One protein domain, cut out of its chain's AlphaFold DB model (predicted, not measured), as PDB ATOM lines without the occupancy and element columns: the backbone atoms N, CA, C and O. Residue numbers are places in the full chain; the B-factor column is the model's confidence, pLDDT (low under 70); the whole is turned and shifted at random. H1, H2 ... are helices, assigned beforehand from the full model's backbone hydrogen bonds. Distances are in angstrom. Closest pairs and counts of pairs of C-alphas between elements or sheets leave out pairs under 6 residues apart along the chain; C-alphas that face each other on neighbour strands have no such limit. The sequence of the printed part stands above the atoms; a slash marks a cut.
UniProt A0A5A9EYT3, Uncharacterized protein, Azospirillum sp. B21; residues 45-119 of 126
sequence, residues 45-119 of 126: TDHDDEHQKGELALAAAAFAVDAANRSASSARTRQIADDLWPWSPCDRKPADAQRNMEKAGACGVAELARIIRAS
ATOM      1  N   THR A  45     -70.196  48.891  30.890       96.81
ATOM      2  CA  THR A  45     -68.768  48.810  31.222       96.81
ATOM      3  C   THR A  45     -67.858  49.024  30.021       96.81
ATOM      4  O   THR A  45     -66.756  49.530  30.216       96.81
ATOM      5  N   ASP A  46     -68.307  48.659  28.820       97.31
ATOM      6  CA  ASP A  46     -67.522  48.826  27.598       97.31
ATOM      7  C   ASP A  46     -67.484  50.313  27.233       97.31
ATOM      8  O   ASP A  46     -66.407  50.856  27.001       97.31
ATOM      9  N   HIS A  47     -68.630  51.000  27.332       97.50
ATOM     10  CA  HIS A  47     -68.698  52.458  27.249       97.50
ATOM     11  C   HIS A  47     -67.771  53.132  28.270       97.50
ATOM     12  O   HIS A  47     -67.028  54.049  27.925       97.50
ATOM     13  N   ASP A  48     -67.796  52.703  29.536       97.88
ATOM     14  CA  ASP A  48     -66.914  53.276  30.556       97.88
ATOM     15  C   ASP A  48     -65.427  53.109  30.185       97.88
ATOM     16  O   ASP A  48     -64.634  54.024  30.399       97.88
ATOM     17  N   ASP A  49     -65.041  51.957  29.625       97.44
ATOM     18  CA  ASP A  49     -63.654  51.627  29.268       97.44
ATOM     19  C   ASP A  49     -63.104  52.468  28.095       97.44
ATOM     20  O   ASP A  49     -61.879  52.593  27.952       97.44
ATOM     21  N   GLU A  50     -63.977  53.117  27.315       97.25
ATOM     22  CA  GLU A  50     -63.610  54.099  26.281       97.25
ATOM     23  C   GLU A  50     -63.144  55.449  26.873       97.25
ATOM     24  O   GLU A  50     -62.369  56.171  26.239       97.25
ATOM     25  N   HIS A  51     -63.533  55.779  28.112       96.56
ATOM     26  CA  HIS A  51     -63.245  57.062  28.777       96.56
ATOM     27  C   HIS A  51     -61.993  56.993  29.664       96.56
ATOM     28  O   HIS A  51     -62.056  56.854  30.885       96.56
ATOM     29  N   GLN A  52     -60.814  57.052  29.042       94.81
ATOM     30  CA  GLN A  52     -59.536  56.762  29.713       94.81
ATOM     31  C   GLN A  52     -58.774  57.987  30.235       94.81
ATOM     32  O   GLN A  52     -57.733  57.829  30.878       94.81
ATOM     33  N   LYS A  53     -59.251  59.207  29.972       95.31
ATOM     34  CA  LYS A  53     -58.581  60.466  30.345       95.31
ATOM     35  C   LYS A  53     -59.188  61.102  31.598       95.31
ATOM     36  O   LYS A  53     -58.936  62.271  31.878       95.31
ATOM     37  N   GLY A  54     -59.952  60.324  32.364       95.81
ATOM     38  CA  GLY A  54     -60.603  60.762  33.596       95.81
ATOM     39  C   GLY A  54     -61.944  61.456  33.366       95.81
ATOM     40  O   GLY A  54     -62.437  62.121  34.275       95.81
ATOM     41  N   GLU A  55     -62.554  61.311  32.187       98.31
ATOM     42  CA  GLU A  55     -63.838  61.936  31.862       98.31
ATOM     43  C   GLU A  55     -64.930  61.542  32.875       98.31
ATOM     44  O   GLU A  55     -65.646  62.401  33.385       98.31
ATOM     45  N   LEU A  56     -65.007  60.270  33.280       98.38
ATOM     46  CA  LEU A  56     -65.987  59.817  34.277       98.38
ATOM     47  C   LEU A  56     -65.771  60.464  35.661       98.38
ATOM     48  O   LEU A  56     -66.742  60.824  36.332       98.38
ATOM     49  N   ALA A  57     -64.514  60.676  36.075       98.44
ATOM     50  CA  ALA A  57     -64.186  61.391  37.314       98.44
ATOM     51  C   ALA A  57     -64.570  62.875  37.238       98.44
ATOM     52  O   ALA A  57     -65.128  63.432  38.185       98.44
ATOM     53  N   LEU A  58     -64.287  63.514  36.102       98.50
ATOM     54  CA  LEU A  58     -64.631  64.907  35.841       98.50
ATOM     55  C   LEU A  58     -66.155  65.113  35.833       98.50
ATOM     56  O   LEU A  58     -66.663  66.020  36.492       98.50
ATOM     57  N   ALA A  59     -66.901  64.200  35.211       98.31
ATOM     58  CA  ALA A  59     -68.360  64.182  35.249       98.31
ATOM     59  C   ALA A  59     -68.916  63.991  36.670       98.31
ATOM     60  O   ALA A  59     -69.863  64.677  37.064       98.31
ATOM     61  N   ALA A  60     -68.309  63.102  37.466       98.50
ATOM     62  CA  ALA A  60     -68.668  62.932  38.871       98.50
ATOM     63  C   ALA A  60     -68.476  64.240  39.661       98.50
ATOM     64  O   ALA A  60     -69.366  64.651  40.411       98.50
ATOM     65  N   ALA A  61     -67.350  64.927  39.452       98.06
ATOM     66  CA  ALA A  61     -67.061  66.208  40.086       98.06
ATOM     67  C   ALA A  61     -68.048  67.305  39.656       98.06
ATOM     68  O   ALA A  61     -68.553  68.032  40.511       98.06
ATOM     69  N   ALA A  62     -68.386  67.392  38.365       96.81
ATOM     70  CA  ALA A  62     -69.368  68.349  37.856       96.81
ATOM     71  C   ALA A  62     -70.731  68.188  38.553       96.81
ATOM     72  O   ALA A  62     -71.283  69.165  39.065       96.81
ATOM     73  N   PHE A  63     -71.235  66.954  38.679       96.62
ATOM     74  CA  PHE A  63     -72.484  66.703  39.403       96.62
ATOM     75  C   PHE A  63     -72.374  66.992  40.909       96.62
ATOM     76  O   PHE A  63     -73.318  67.516  41.498       96.62
ATOM     77  N   ALA A  64     -71.233  66.723  41.549       96.12
ATOM     78  CA  ALA A  64     -71.027  67.090  42.953       96.12
ATOM     79  C   ALA A  64     -71.057  68.620  43.161       96.12
ATOM     80  O   ALA A  64     -71.630  69.112  44.136       96.12
ATOM     81  N   VAL A  65     -70.498  69.387  42.219       94.50
ATOM     82  CA  VAL A  65     -70.568  70.857  42.226       94.50
ATOM     83  C   VAL A  65     -72.000  71.340  41.993       94.50
ATOM     84  O   VAL A  65     -72.457  72.245  42.700       94.50
ATOM     85  N   ASP A  66     -72.746  70.716  41.078       92.25
ATOM     86  CA  ASP A  66     -74.170  71.015  40.890       92.25
ATOM     87  C   ASP A  66     -74.974  70.738  42.172       92.25
ATOM     88  O   ASP A  66     -75.864  71.511  42.528       92.25
ATOM     89  N   ALA A  67     -74.642  69.676  42.915       91.88
ATOM     90  CA  ALA A  67     -75.289  69.357  44.186       91.88
ATOM     91  C   ALA A  67     -75.014  70.382  45.297       91.88
ATOM     92  O   ALA A  67     -75.872  70.631  46.151       91.88
ATOM     93  N   ALA A  68     -73.834  71.005  45.288       89.25
ATOM     94  CA  ALA A  68     -73.475  72.051  46.243       89.25
ATOM     95  C   ALA A  68     -74.329  73.324  46.073       89.25
ATOM     96  O   ALA A  68     -74.437  74.139  46.992       89.25
ATOM     97  N   ASN A  69     -74.984  73.491  44.922       76.12
ATOM     98  CA  ASN A  69     -75.749  74.677  44.558       76.12
ATOM     99  C   ASN A  69     -77.186  74.673  45.136       76.12
ATOM    100  O   ASN A  69     -78.163  74.796  44.402       76.12
ATOM    101  N   ARG A  70     -77.326  74.511  46.464       61.84
ATOM    102  CA  ARG A  70     -78.628  74.294  47.142       61.84
ATOM    103  C   ARG A  70     -79.573  75.502  47.159       61.84
ATOM    104  O   ARG A  70     -80.775  75.316  47.308       61.84
ATOM    105  N   SER A  71     -79.055  76.715  46.990       52.19
ATOM    106  CA  SER A  71     -79.850  77.947  47.015       52.19
ATOM    107  C   SER A  71     -79.252  78.943  46.033       52.19
ATOM    108  O   SER A  71     -78.202  79.512  46.301       52.19
ATOM    109  N   ALA A  72     -79.910  79.134  44.891       48.38
ATOM    110  CA  ALA A  72     -79.639  80.214  43.944       48.38
ATOM    111  C   ALA A  72     -78.151  80.456  43.611       48.38
ATOM    112  O   ALA A  72     -77.559  81.459  43.990       48.38
ATOM    113  N   SER A  73     -77.599  79.602  42.750       55.25
ATOM    114  CA  SER A  73     -76.771  80.048  41.628       55.25
ATOM    115  C   SER A  73     -75.658  81.039  41.978       55.25
ATOM    116  O   SER A  73     -75.670  82.176  41.495       55.25
ATOM    117  N   SER A  74     -74.627  80.615  42.710       68.12
ATOM    118  CA  SER A  74     -73.365  81.327  42.513       68.12
ATOM    119  C   SER A  74     -72.979  81.080  41.048       68.12
ATOM    120  O   SER A  74     -72.833  79.934  40.626       68.12
ATOM    121  N   ALA A  75     -72.894  82.127  40.222       75.38
ATOM    122  CA  ALA A  75     -72.480  81.974  38.819       75.38
ATOM    123  C   ALA A  75     -71.166  81.172  38.713       75.38
ATOM    124  O   ALA A  75     -70.967  80.414  37.772       75.38
ATOM    125  N   ARG A  76     -70.341  81.266  39.764       82.81
ATOM    126  CA  ARG A  76     -69.125  80.490  39.979       82.81
ATOM    127  C   ARG A  76     -69.346  78.974  40.034       82.81
ATOM    128  O   ARG A  76     -68.621  78.270  39.352       82.81
ATOM    129  N   THR A  77     -70.296  78.451  40.812       83.06
ATOM    130  CA  THR A  77     -70.514  76.990  40.890       83.06
ATOM    131  C   THR A  77     -71.012  76.423  39.567       83.06
ATOM    132  O   THR A  77     -70.571  75.350  39.180       83.06
ATOM    133  N   ARG A  78     -71.855  77.162  38.832       83.19
ATOM    134  CA  ARG A  78     -72.253  76.757  37.472       83.19
ATOM    135  C   ARG A  78     -71.065  76.705  36.520       83.19
ATOM    136  O   ARG A  78     -70.875  75.672  35.895       83.19
ATOM    137  N   GLN A  79     -70.251  77.762  36.496       89.44
ATOM    138  CA  GLN A  79     -69.058  77.820  35.652       89.44
ATOM    139  C   GLN A  79     -68.087  76.678  35.959       89.44
ATOM    140  O   GLN A  79     -67.642  76.005  35.046       89.44
ATOM    141  N   ILE A  80     -67.807  76.410  37.240       92.25
ATOM    142  CA  ILE A  80     -66.929  75.297  37.629       92.25
ATOM    143  C   ILE A  80     -67.487  73.971  37.106       92.25
ATOM    144  O   ILE A  80     -66.740  73.146  36.599       92.25
ATOM    145  N   ALA A  81     -68.793  73.751  37.234       92.12
ATOM    146  CA  ALA A  81     -69.399  72.512  36.784       92.12
ATOM    147  C   ALA A  81     -69.453  72.401  35.243       92.12
ATOM    148  O   ALA A  81     -69.352  71.293  34.727       92.12
ATOM    149  N   ASP A  82     -69.555  73.523  34.518       92.38
ATOM    150  CA  ASP A  82     -69.379  73.575  33.058       92.38
ATOM    151  C   ASP A  82     -67.932  73.247  32.655       92.38
ATOM    152  O   ASP A  82     -67.723  72.430  31.765       92.38
ATOM    153  N   ASP A  83     -66.941  73.820  33.344       95.31
ATOM    154  CA  ASP A  83     -65.512  73.597  33.077       95.31
ATOM    155  C   ASP A  83     -65.082  72.150  33.374       95.31
ATOM    156  O   ASP A  83     -64.155  71.626  32.756       95.31
ATOM    157  N   LEU A  84     -65.739  71.506  34.343       96.88
ATOM    158  CA  LEU A  84     -65.502  70.109  34.705       96.88
ATOM    159  C   LEU A  84     -66.240  69.125  33.796       96.88
ATOM    160  O   LEU A  84     -65.874  67.957  33.775       96.88
ATOM    161  N   TRP A  85     -67.293  69.526  33.087       97.31
ATOM    162  CA  TRP A  85     -68.048  68.583  32.270       97.31
ATOM    163  C   TRP A  85     -67.262  68.231  30.996       97.31
ATOM    164  O   TRP A  85     -66.989  69.114  30.187       97.31
ATOM    165  N   PRO A  86     -66.895  66.955  30.779       96.44
ATOM    166  CA  PRO A  86     -65.956  66.589  29.715       96.44
ATOM    167  C   PRO A  86     -66.613  66.450  28.334       96.44
ATOM    168  O   PRO A  86     -65.912  66.318  27.331       96.44
ATOM    169  N   TRP A  87     -67.948  66.455  28.269       96.00
ATOM    170  CA  TRP A  87     -68.720  66.286  27.035       96.00
ATOM    171  C   TRP A  87     -69.485  67.562  26.681       96.00
ATOM    172  O   TRP A  87     -69.243  68.630  27.242       96.00
ATOM    173  N   SER A  88     -70.423  67.478  25.734       94.62
ATOM    174  CA  SER A  88     -71.218  68.646  25.363       94.62
ATOM    175  C   SER A  88     -71.997  69.176  26.575       94.62
ATOM    176  O   SER A  88     -72.644  68.385  27.275       94.62
ATOM    177  N   PRO A  89     -72.015  70.500  26.819       90.31
ATOM    178  CA  PRO A  89     -72.767  71.085  27.928       90.31
ATOM    179  C   PRO A  89     -74.258  70.719  27.927       90.31
ATOM    180  O   PRO A  89     -74.861  70.616  28.992       90.31
ATOM    181  N   CYS A  90     -74.862  70.486  26.752       89.94
ATOM    182  CA  CYS A  90     -76.272  70.094  26.641       89.94
ATOM    183  C   CYS A  90     -76.569  68.671  27.132       89.94
ATOM    184  O   CYS A  90     -77.718  68.367  27.450       89.94
ATOM    185  N   ASP A  91     -75.550  67.812  27.213       91.81
ATOM    186  CA  ASP A  91     -75.699  66.423  27.660       91.81
ATOM    187  C   ASP A  91     -75.709  66.329  29.189       91.81
ATOM    188  O   ASP A  91     -76.161  65.335  29.772       91.81
ATOM    189  N   ARG A  92     -75.260  67.393  29.863       92.19
ATOM    190  CA  ARG A  92     -75.341  67.515  31.310       92.19
ATOM    191  C   ARG A  92     -76.781  67.793  31.715       92.19
ATOM    192  O   ARG A  92     -77.354  68.831  31.401       92.19
ATOM    193  N   LYS A  93     -77.369  66.866  32.469       91.19
ATOM    194  CA  LYS A  93     -78.748  66.961  32.975       91.19
ATOM    195  C   LYS A  93     -78.728  67.239  34.488       91.19
ATOM    196  O   LYS A  93     -78.955  66.291  35.246       91.19
ATOM    197  N   PRO A  94     -78.413  68.458  34.972       87.88
ATOM    198  CA  PRO A  94     -78.428  68.758  36.405       87.88
ATOM    199  C   PRO A  94     -79.854  68.660  36.975       87.88
ATOM    200  O   PRO A  94     -80.841  68.870  36.274       87.88
ATOM    201  N   ALA A  95     -79.960  68.305  38.252       91.44
ATOM    202  CA  ALA A  95     -81.209  68.142  38.998       91.44
ATOM    203  C   ALA A  95     -81.092  68.788  40.393       91.44
ATOM    204  O   ALA A  95     -80.273  69.687  40.591       91.44
ATOM    205  N   ASP A  96     -81.909  68.361  41.358       92.06
ATOM    206  CA  ASP A  96     -81.747  68.773  42.753       92.06
ATOM    207  C   ASP A  96     -80.471  68.194  43.395       92.06
ATOM    208  O   ASP A  96     -79.782  67.333  42.838       92.06
ATOM    209  N   ALA A  97     -80.145  68.696  44.588       92.94
ATOM    210  CA  ALA A  97     -78.904  68.362  45.274       92.94
ATOM    211  C   ALA A  97     -78.745  66.865  45.558       92.94
ATOM    212  O   ALA A  97     -77.652  66.324  45.391       92.94
ATOM    213  N   GLN A  98     -79.822  66.190  45.962       95.31
ATOM    214  CA  GLN A  98     -79.770  64.758  46.234       95.31
ATOM    215  C   GLN A  98     -79.537  63.997  44.931       95.31
ATOM    216  O   GLN A  98     -78.589  63.222  44.826       95.31
ATOM    217  N   ARG A  99     -80.338  64.284  43.904       96.19
ATOM    218  CA  ARG A  99     -80.266  63.601  42.617       96.19
ATOM    219  C   ARG A  99     -78.925  63.800  41.910       96.19
ATOM    220  O   ARG A  99     -78.461  62.906  41.204       96.19
ATOM    221  N   ASN A 100     -78.287  64.951  42.098       96.31
ATOM    222  CA  ASN A 100     -76.941  65.199  41.588       96.31
ATOM    223  C   ASN A 100     -75.874  64.410  42.358       96.31
ATOM    224  O   ASN A 100     -74.973  63.875  41.721       96.31
ATOM    225  N   MET A 101     -75.988  64.246  43.682       97.81
ATOM    226  CA  MET A 101     -75.074  63.367  44.433       97.81
ATOM    227  C   MET A 101     -75.221  61.896  44.033       97.81
ATOM    228  O   MET A 101     -74.220  61.189  43.955       97.81
ATOM    229  N   GLU A 102     -76.437  61.441  43.718       98.25
ATOM    230  CA  GLU A 102     -76.668  60.093  43.178       98.25
ATOM    231  C   GLU A 102     -75.918  59.889  41.853       98.25
ATOM    232  O   GLU A 102     -75.206  58.899  41.687       98.25
ATOM    233  N   LYS A 103     -76.024  60.855  40.928       98.25
ATOM    234  CA  LYS A 103     -75.298  60.841  39.645       98.25
ATOM    235  C   LYS A 103     -73.789  60.925  39.834       98.25
ATOM    236  O   LYS A 103     -73.067  60.165  39.197       98.25
ATOM    237  N   ALA A 104     -73.326  61.806  40.721       98.44
ATOM    238  CA  ALA A 104     -71.913  61.955  41.047       98.44
ATOM    239  C   ALA A 104     -71.328  60.639  41.574       98.44
ATOM    240  O   ALA A 104     -70.317  60.163  41.063       98.44
ATOM    241  N   GLY A 105     -72.005  60.012  42.542       98.62
ATOM    242  CA  GLY A 105     -71.612  58.713  43.076       98.62
ATOM    243  C   GLY A 105     -71.618  57.620  42.007       98.62
ATOM    244  O   GLY A 105     -70.665  56.852  41.927       98.62
ATOM    245  N   ALA A 106     -72.633  57.579  41.140       98.75
ATOM    246  CA  ALA A 106     -72.708  56.591  40.063       98.75
ATOM    247  C   ALA A 106     -71.573  56.744  39.035       98.75
ATOM    248  O   ALA A 106     -70.959  55.744  38.663       98.75
ATOM    249  N   CYS A 107     -71.242  57.974  38.628       98.56
ATOM    250  CA  CYS A 107     -70.089  58.252  37.764       98.56
ATOM    251  C   CYS A 107     -68.758  57.907  38.454       98.56
ATOM    252  O   CYS A 107     -67.869  57.339  37.826       98.56
ATOM    253  N   GLY A 108     -68.631  58.175  39.759       98.69
ATOM    254  CA  GLY A 108     -67.455  57.782  40.540       98.69
ATOM    255  C   GLY A 108     -67.281  56.262  40.635       98.69
ATOM    256  O   GLY A 108     -66.170  55.760  40.483       98.69
ATOM    257  N   VAL A 109     -68.376  55.515  40.823       98.56
ATOM    258  CA  VAL A 109     -68.370  54.042  40.782       98.56
ATOM    259  C   VAL A 109     -67.965  53.538  39.398       98.56
ATOM    260  O   VAL A 109     -67.166  52.607  39.317       98.56
ATOM    261  N   ALA A 110     -68.478  54.147  38.324       98.50
ATOM    262  CA  ALA A 110     -68.109  53.802  36.952       98.50
ATOM    263  C   ALA A 110     -66.596  53.965  36.717       98.50
ATOM    264  O   ALA A 110     -65.940  53.019  36.281       98.50
ATOM    265  N   GLU A 111     -66.020  55.106  37.113       98.50
ATOM    266  CA  GLU A 111     -64.576  55.349  36.993       98.50
ATOM    267  C   GLU A 111     -63.746  54.382  37.842       98.50
ATOM    268  O   GLU A 111     -62.773  53.803  37.360       98.50
ATOM    269  N   LEU A 112     -64.120  54.165  39.107       98.00
ATOM    270  CA  LEU A 112     -63.386  53.240  39.969       98.00
ATOM    271  C   LEU A 112     -63.434  51.813  39.408       98.00
ATOM    272  O   LEU A 112     -62.421  51.115  39.403       98.00
ATOM    273  N   ALA A 113     -64.588  51.385  38.892       96.44
ATOM    274  CA  ALA A 113     -64.736  50.083  38.256       96.44
ATOM    275  C   ALA A 113     -63.878  49.969  36.986       96.44
ATOM    276  O   ALA A 113     -63.223  48.941  36.799       96.44
ATOM    277  N   ARG A 114     -63.827  51.022  36.158       97.00
ATOM    278  CA  ARG A 114     -62.942  51.124  34.988       97.00
ATOM    279  C   ARG A 114     -61.472  50.976  35.385       97.00
ATOM    280  O   ARG A 114     -60.761  50.148  34.820       97.00
ATOM    281  N   ILE A 115     -61.023  51.695  36.419       96.62
ATOM    282  CA  ILE A 115     -59.656  51.595  36.960       96.62
ATOM    283  C   ILE A 115     -59.368  50.179  37.467       96.62
ATOM    284  O   ILE A 115     -58.306  49.634  37.171       96.62
ATOM    285  N   ILE A 116     -60.295  49.558  38.203       95.12
ATOM    286  CA  ILE A 116     -60.147  48.183  38.704       95.12
ATOM    287  C   ILE A 116     -60.033  47.186  37.542       95.12
ATOM    288  O   ILE A 116     -59.209  46.273  37.616       95.12
ATOM    289  N   ARG A 117     -60.825  47.341  36.471       94.50
ATOM    290  CA  ARG A 117     -60.728  46.500  35.263       94.50
ATOM    291  C   ARG A 117     -59.388  46.693  34.556       94.50
ATOM    292  O   ARG A 117     -58.711  45.704  34.296       94.50
ATOM    293  N   ALA A 118     -58.972  47.940  34.336       92.62
ATOM    294  CA  ALA A 118     -57.691  48.268  33.708       92.62
ATOM    295  C   ALA A 118     -56.481  47.796  34.538       92.62
ATOM    296  O   ALA A 118     -55.441  47.449  33.985       92.62
ATOM    297  N   SER A 119     -56.623  47.761  35.866       86.81
ATOM    298  CA  SER A 119     -55.571  47.364  36.810       86.81
ATOM    299  C   SER A 119     -55.481  45.855  37.035       86.81
ATOM    300  O   SER A 119     -54.611  45.433  37.788       86.81
TER     301      SER A 119
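AT A GLANCE: This is residues 45 to 119 of the 126 residues of an uncharacterized protein of Azospirillum sp. B21 (UniProt A0A5A9EYT3). The long helix H4 has H2 running antiparallel beside it, and H3 packs on the other side of H2, making a staggered row of three helices with H2 in the middle. The short helix H1 crosses H4 towards its C-terminal end, and the long link of residues 85 to 96 leads from H3 to H4. The printed part has 75 residues, with four named helices in the order H1, H2, H3, H4 and no named strand: all helix. It is compact, with a radius of gyration of the C-alphas of 12.6 A, but elongated, spanning 41 by 22 by 17 A.

IN THESE COORDINATES: H4, residues 97 to 118, is 31.4 A long, from C-alpha 97 at (-78.904, 68.362, 45.274) to C-alpha 118 at (-57.691, 48.268, 33.708). H2, residues 55 to 68, measures 20.0 A. H3 holds residues 75 to 84, 14.4 A. H1, residues 45 to 50, begins with C-alpha 45 at (-68.768, 48.810, 31.222) and measures 8.9 A.

HOW THE PARTS SIT: H4 and H2 touch at a shallow tilt of 19 degrees, opposite ways; their closest C-alphas, of Ala 97 and Ala 67, are 3.9 A apart. H2 and H3 form a helical hairpin at a shallow tilt of 15 degrees, with the closest C-alphas, of Ala 62 and Ala 81, 4.3 A apart. With residues 110 to 114 alone, H4 touches H1, about perpendicular at 78 degrees; the closest C-alphas, of Arg 114 and Asp 49, are 5.8 A apart. H3 is apart from H1 and from H4. In H1, H2, H3 and H4 every O i to N i+4 pair is within hydrogen-bond range.

THE WHOLE: The C-alphas farthest apart, of Ala 72 and Ser 119, are 41.3 A apart. The printed part has no cut. The link H1 to H2 is tight, H2 to H3 short and H3 to H4 long, with 12 residues. The mean pLDDT of the printed part is 91.9; residues 70 to 74 are under 70.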